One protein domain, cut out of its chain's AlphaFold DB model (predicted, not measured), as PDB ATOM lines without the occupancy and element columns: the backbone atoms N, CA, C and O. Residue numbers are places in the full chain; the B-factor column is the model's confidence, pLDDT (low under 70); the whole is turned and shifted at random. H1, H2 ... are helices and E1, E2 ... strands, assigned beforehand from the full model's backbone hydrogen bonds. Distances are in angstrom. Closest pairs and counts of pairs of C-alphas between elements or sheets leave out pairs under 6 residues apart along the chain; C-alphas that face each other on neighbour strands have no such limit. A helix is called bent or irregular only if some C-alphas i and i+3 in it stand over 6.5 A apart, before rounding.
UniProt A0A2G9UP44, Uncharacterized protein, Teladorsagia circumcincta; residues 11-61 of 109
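This is residues 11 to 61 of the 109 residues of an uncharacterized protein of Teladorsagia circumcincta (UniProt A0A2G9UP44). A long helix, H1, and a long two-stranded hairpin, E1 and E2, make an open L, joined near their ends by residues 36 to 39. Residues 11 to 29 of the helical arm and the hairpin's tip, residues 47 to 52, stick out. The printed part has 51 residues, in the order H1, E1, E2, with an antiparallel sheet and a mixed class. It is extended, with a radius of gyration of the C-alphas of 18.1 A and spans of 54 by 27 by 11 A.

H1, residues 12 to 35, begins at C-alpha 12 (76.301, 42.861, 155.698) and is 35.3 A long. It is irregular, but only just: C-alphas 13 and 16 are 6.9 A apart. E1, residues 40 to 48, is 21.5 A long. E2, residues 51 to 58, is 22.5 A long and ends at C-alpha 58 (67.505, 53.493, 194.421).

In H1, 18 of 20 O i to N i+4 pairs are within hydrogen-bond range. E1 and E2 form an antiparallel hairpin at 158 degrees; N 46 and O 53 are 2.8 A apart, within hydrogen-bond range. H1 and E2 are apart.

The C-alphas of Pro 11 and Gly 51, the two farthest apart, are 55.1 A apart. The printed part has no cut, and both links are tight. Mean pLDDT of the printed part is 73.2; residues 11 to 14, 32 to 40 and 59 to 61 are under 70.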
ATOM      1  N   PRO A  11      72.268  40.283 154.970       57.81
ATOM      2  CA  PRO A  11      73.352  40.862 154.196       57.81
ATOM      3  C   PRO A  11      74.100  41.848 155.093       57.81
ATOM      4  O   PRO A  11      73.473  42.537 155.894       57.81
ATOM      5  N   ILE A  12      75.424  41.940 154.944       57.78
ATOM      6  CA  ILE A  12      76.301  42.861 155.698       57.78
ATOM      7  C   ILE A  12      75.712  44.289 155.757       57.78
ATOM      8  O   ILE A  12      75.871  45.003 156.742       57.78
ATOM      9  N   SER A  13      74.932  44.689 154.747       58.91
ATOM     10  CA  SER A  13      74.199  45.961 154.699       58.91
ATOM     11  C   SER A  13      73.149  46.169 155.803       58.91
ATOM     12  O   SER A  13      72.804  47.310 156.104       58.91
ATOM     13  N   VAL A  14      72.631  45.101 156.411       62.94
ATOM     14  CA  VAL A  14      71.616  45.126 157.478       62.94
ATOM     15  C   VAL A  14      72.265  45.093 158.862       62.94
ATOM     16  O   VAL A  14      71.628  45.500 159.831       62.94
ATOM     17  N   TYR A  15      73.541  44.709 158.967       72.88
ATOM     18  CA  TYR A  15      74.281  44.670 160.232       72.88
ATOM     19  C   TYR A  15      74.228  45.999 161.015       72.88
ATOM     20  O   TYR A  15      73.868  45.974 162.192       72.88
ATOM     21  N   PRO A  16      74.416  47.188 160.399       74.94
ATOM     22  CA  PRO A  16      74.299  48.456 161.126       74.94
ATOM     23  C   PRO A  16      72.888  48.716 161.671       74.94
ATOM     24  O   PRO A  16      72.717  49.340 162.719       74.94
ATOM     25  N   VAL A  17      71.860  48.256 160.952       73.25
ATOM     26  CA  VAL A  17      70.460  48.380 161.378       73.25
ATOM     27  C   VAL A  17      70.185  47.419 162.528       73.25
ATOM     28  O   VAL A  17      69.589  47.825 163.523       73.25
ATOM     29  N   PHE A  18      70.666  46.181 162.428       76.62
ATOM     30  CA  PHE A  18      70.576  45.189 163.491       76.62
ATOM     31  C   PHE A  18      71.251  45.680 164.775       76.62
ATOM     32  O   PHE A  18      70.613  45.669 165.823       76.62
ATOM     33  N   MET A  19      72.470  46.219 164.687       78.62
ATOM     34  CA  MET A  19      73.195  46.773 165.836       78.62
ATOM     35  C   MET A  19      72.421  47.904 166.517       78.62
ATOM     36  O   MET A  19      72.239  47.882 167.732       78.62
ATOM     37  N   LYS A  20      71.869  48.849 165.746       77.06
ATOM     38  CA  LYS A  20      71.037  49.932 166.301       77.06
ATOM     39  C   LYS A  20      69.746  49.421 166.942       77.06
ATOM     40  O   LYS A  20      69.318  49.942 167.971       77.06
ATOM     41  N   MET A  21      69.114  48.412 166.347       74.75
ATOM     42  CA  MET A  21      67.913  47.785 166.904       74.75
ATOM     43  C   MET A  21      68.230  47.017 168.190       74.75
ATOM     44  O   MET A  21      67.469  47.117 169.151       74.75
ATOM     45  N   ALA A  22      69.358  46.306 168.236       76.75
ATOM     46  CA  ALA A  22      69.846  45.609 169.418       76.75
ATOM     47  C   ALA A  22      70.181  46.598 170.543       76.75
ATOM     48  O   ALA A  22      69.723  46.421 171.672       76.75
ATOM     49  N   GLU A  23      70.881  47.690 170.236       81.38
ATOM     50  CA  GLU A  23      71.181  48.759 171.190       81.38
ATOM     51  C   GLU A  23      69.897  49.388 171.753       81.38
ATOM     52  O   GLU A  23      69.726  49.510 172.966       81.38
ATOM     53  N   MET A  24      68.937  49.729 170.888       83.38
ATOM     54  CA  MET A  24      67.637  50.255 171.304       83.38
ATOM     55  C   MET A  24      66.849  49.248 172.151       83.38
ATOM     56  O   MET A  24      66.207  49.638 173.131       83.38
ATOM     57  N   HIS A  25      66.901  47.961 171.809       79.00
ATOM     58  CA  HIS A  25      66.264  46.899 172.580       79.00
ATOM     59  C   HIS A  25      66.872  46.805 173.984       79.00
ATOM     60  O   HIS A  25      66.141  46.854 174.974       79.00
ATOM     61  N   LEU A  26      68.202  46.786 174.087       79.31
ATOM     62  CA  LEU A  26      68.926  46.777 175.360       79.31
ATOM     63  C   LEU A  26      68.637  48.031 176.196       79.31
ATOM     64  O   LEU A  26      68.366  47.923 177.393       79.31
ATOM     65  N   ASN A  27      68.613  49.211 175.575       78.25
ATOM     66  CA  ASN A  27      68.261  50.467 176.238       78.25
ATOM     67  C   ASN A  27      66.810  50.463 176.741       78.25
ATOM     68  O   ASN A  27      66.530  50.928 177.846       78.25
ATOM     69  N   THR A  28      65.885  49.889 175.974       76.38
ATOM     70  CA  THR A  28      64.477  49.757 176.369       76.38
ATOM     71  C   THR A  28      64.317  48.794 177.542       76.38
ATOM     72  O   THR A  28      63.629  49.122 178.510       76.38
ATOM     73  N   LEU A  29      65.003  47.646 177.517       73.62
ATOM     74  CA  LEU A  29      65.060  46.731 178.659       73.62
ATOM     75  C   LEU A  29      65.641  47.438 179.887       73.62
ATOM     76  O   LEU A  29      65.072  47.353 180.973       73.62
ATOM     77  N   ARG A  30      66.702  48.233 179.715       74.06
ATOM     78  CA  ARG A  30      67.300  49.022 180.796       74.06
ATOM     79  C   ARG A  30      66.329  50.043 181.390       74.06
ATOM     80  O   ARG A  30      66.308  50.230 182.607       74.06
ATOM     81  N   LEU A  31      65.522  50.698 180.557       73.06
ATOM     82  CA  LEU A  31      64.483  51.637 180.987       73.06
ATOM     83  C   LEU A  31      63.331  50.933 181.718       73.06
ATOM     84  O   LEU A  31      62.889  51.419 182.758       73.06
ATOM     85  N   ALA A  32      62.892  49.767 181.240       69.88
ATOM     86  CA  ALA A  32      61.899  48.939 181.928       69.88
ATOM     87  C   ALA A  32      62.418  48.425 183.289       69.88
ATOM     88  O   ALA A  32      61.697  48.382 184.283       69.88
ATOM     89  N   GLU A  33      63.710  48.116 183.385       65.31
ATOM     90  CA  GLU A  33      64.379  47.807 184.653       65.31
ATOM     91  C   GLU A  33      64.525  49.046 185.564       65.31
ATOM     92  O   GLU A  33      64.622  48.932 186.790       65.31
ATOM     93  N   LEU A  34      64.595  50.257 184.999       67.25
ATOM     94  CA  LEU A  34      64.582  51.534 185.733       67.25
ATOM     95  C   LEU A  34      63.219  51.863 186.330       67.25
ATOM     96  O   LEU A  34      63.165  52.421 187.431       67.25
ATOM     97  N   SER A  35      62.147  51.466 185.651       68.25
ATOM     98  CA  SER A  35      60.774  51.626 186.122       68.25
ATOM     99  C   SER A  35      60.292  50.498 187.043       68.25
ATOM    100  O   SER A  35      59.302  50.691 187.748       68.25
ATOM    101  N   GLY A  36      60.996  49.359 187.102       64.62
ATOM    102  CA  GLY A  36      60.741  48.284 188.068       64.62
ATOM    103  C   GLY A  36      60.804  48.745 189.536       64.62
ATOM    104  O   GLY A  36      61.409  49.770 189.859       64.62
ATOM    105  N   VAL A  37      60.174  47.983 190.443       59.34
ATOM    106  CA  VAL A  37      60.065  48.307 191.881       59.34
ATOM    107  C   VAL A  37      61.444  48.269 192.547       59.34
ATOM    108  O   VAL A  37      61.880  47.259 193.094       59.34
ATOM    109  N   ARG A  38      62.158  49.391 192.494       64.75
ATOM    110  CA  ARG A  38      63.423  49.589 193.202       64.75
ATOM    111  C   ARG A  38      63.141  50.094 194.603       64.75
ATOM    112  O   ARG A  38      62.357  51.030 194.775       64.75
ATOM    113  N   LYS A  39      63.812  49.523 195.602       65.19
ATOM    114  CA  LYS A  39      63.760  50.070 196.957       65.19
ATOM    115  C   LYS A  39      64.536  51.383 196.978       65.19
ATOM    116  O   LYS A  39      65.649  51.466 196.457       65.19
ATOM    117  N   VAL A  40      63.919  52.420 197.537       68.38
ATOM    118  CA  VAL A  40      64.611  53.677 197.825       68.38
ATOM    119  C   VAL A  40      65.591  53.386 198.954       68.38
ATOM    120  O   VAL A  40      65.190  52.940 200.024       68.38
ATOM    121  N   GLU A  41      66.871  53.577 198.674       70.38
ATOM    122  CA  GLU A  41      67.969  53.312 199.597       70.38
ATOM    123  C   GLU A  41      68.265  54.546 200.451       70.38
ATOM    124  O   GLU A  41      68.504  54.440 201.650       70.38
ATOM    125  N   LYS A  42      68.193  55.734 199.842       72.31
ATOM    126  CA  LYS A  42      68.440  57.002 200.524       72.31
ATOM    127  C   LYS A  42      67.666  58.132 199.863       72.31
ATOM    128  O   LYS A  42      67.511  58.163 198.642       72.31
ATOM    129  N   VAL A  43      67.211  59.074 200.676       73.75
ATOM    130  CA  VAL A  43      66.660  60.346 200.216       73.75
ATOM    131  C   VAL A  43      67.530  61.455 200.784       73.75
ATOM    132  O   VAL A  43      67.716  61.515 201.996       73.75
ATOM    133  N   GLU A  44      68.066  62.311 199.921       80.88
ATOM    134  CA  GLU A  44      68.801  63.505 200.337       80.88
ATOM    135  C   GLU A  44      68.105  64.758 199.825       80.88
ATOM    136  O   GLU A  44      67.673  64.829 198.673       80.88
ATOM    137  N   GLU A  45      68.007  65.753 200.696       83.19
ATOM    138  CA  GLU A  45      67.555  67.081 200.322       83.19
ATOM    139  C   GLU A  45      68.762  67.899 199.857       83.19
ATOM    140  O   GLU A  45      69.779  67.981 200.544       83.19
ATOM    141  N   ARG A  46      68.658  68.486 198.667       79.94
ATOM    142  CA  ARG A  46      69.687  69.336 198.077       79.94
ATOM    143  C   ARG A  46      69.102  70.701 197.765       79.94
ATOM    144  O   ARG A  46      68.156  70.804 196.979       79.94
ATOM    145  N   ASP A  47      69.713  71.740 198.319       83.12
ATOM    146  CA  ASP A  47      69.409  73.116 197.946       83.12
ATOM    147  C   ASP A  47      69.979  73.418 196.560       83.12
ATOM    148  O   ASP A  47      71.176  73.272 196.297       83.12
ATOM    149  N   GLY A  48      69.091  73.808 195.650       79.69
ATOM    150  CA  GLY A  48      69.434  74.285 194.322       79.69
ATOM    151  C   GLY A  48      69.010  75.741 194.117       79.69
ATOM    152  O   GLY A  48      68.252  76.295 194.912       79.69
ATOM    153  N   PRO A  49      69.409  76.365 192.996       76.94
ATOM    154  CA  PRO A  49      69.055  77.754 192.676       76.94
ATOM    155  C   PRO A  49      67.542  78.009 192.566       76.94
ATOM    156  O   PRO A  49      67.103  79.153 192.567       76.94
ATOM    157  N   ARG A  50      66.744  76.940 192.428       81.62
ATOM    158  CA  ARG A  50      65.278  76.971 192.316       81.62
ATOM    159  C   ARG A  50      64.560  76.505 193.593       81.62
ATOM    160  O   ARG A  50      63.347  76.330 193.559       81.62
ATOM    161  N   GLY A  51      65.289  76.294 194.692       81.94
ATOM    162  CA  GLY A  51      64.765  75.789 195.963       81.94
ATOM    163  C   GLY A  51      65.222  74.366 196.298       81.94
ATOM    164  O   GLY A  51      66.138  73.823 195.673       81.94
ATOM    165  N   LYS A  52      64.574  73.774 197.307       82.00
ATOM    166  CA  LYS A  52      64.854  72.426 197.820       82.00
ATOM    167  C   LYS A  52      64.449  71.357 196.808       82.00
ATOM    168  O   LYS A  52      63.312  71.321 196.344       82.00
ATOM    169  N   THR A  53      65.386  70.476 196.470       78.81
ATOM    170  CA  THR A  53      65.172  69.320 195.589       78.81
ATOM    171  C   THR A  53      65.441  68.028 196.350       78.81
ATOM    172  O   THR A  53      66.327  67.981 197.197       78.81
ATOM    173  N   MET A  54      64.685  66.972 196.055       78.69
ATOM    174  CA  MET A  54      64.902  65.651 196.646       78.69
ATOM    175  C   MET A  54      65.618  64.731 195.659       78.69
ATOM    176  O   MET A  54      65.098  64.435 194.583       78.69
ATOM    177  N   LEU A  55      66.790  64.237 196.048       77.12
ATOM    178  CA  LEU A  55      67.495  63.157 195.364       77.12
ATOM    179  C   LEU A  55      67.066  61.823 195.972       77.12
ATOM    180  O   LEU A  55      67.189  61.614 197.177       77.12
ATOM    181  N   THR A  56      66.563  60.917 195.132       74.25
ATOM    182  CA  THR A  56      66.202  59.556 195.542       74.25
ATOM    183  C   THR A  56      67.218  58.573 194.979       74.25
ATOM    184  O   THR A  56      67.314  58.367 193.770       74.25
ATOM    185  N   PHE A  57      67.990  57.962 195.868       71.94
ATOM    186  CA  PHE A  57      68.898  56.878 195.533       71.94
ATOM    187  C   PHE A  57      68.123  55.568 195.610       71.94
ATOM    188  O   PHE A  57      67.379  55.325 196.560       71.94
ATOM    189  N   LYS A  58      68.252  54.741 194.578       72.50
ATOM    190  CA  LYS A  58      67.505  53.493 194.421       72.50
ATOM    191  C   LYS A  58      68.492  52.343 194.293       72.50
ATOM    192  O   LYS A  58      69.457  52.472 193.542       72.50
ATOM    193  N   THR A  59      68.201  51.220 194.944       68.12
ATOM    194  CA  THR A  59      69.032  50.017 194.831       68.12
ATOM    195  C   THR A  59      69.131  49.561 193.369       68.12
ATOM    196  O   THR A  59      68.114  49.602 192.655       68.12
ATOM    197  N   PRO A  60      70.308  49.104 192.906       65.44
ATOM    198  CA  PRO A  60      70.438  48.506 191.586       65.44
ATOM    199  C   PRO A  60      69.543  47.266 191.484       65.44
ATOM    200  O   PRO A  60      69.382  46.511 192.442       65.44
ATOM    201  N   VAL A  61      68.928  47.069 190.319       68.50
ATOM    202  CA  VAL A  61      68.154  45.853 190.037       68.50
ATOM    203  C   VAL A  61      69.139  44.719 189.769       68.50
ATOM    204  O   VAL A  61      70.090  44.907 189.016       68.50
TER     205      VAL A  61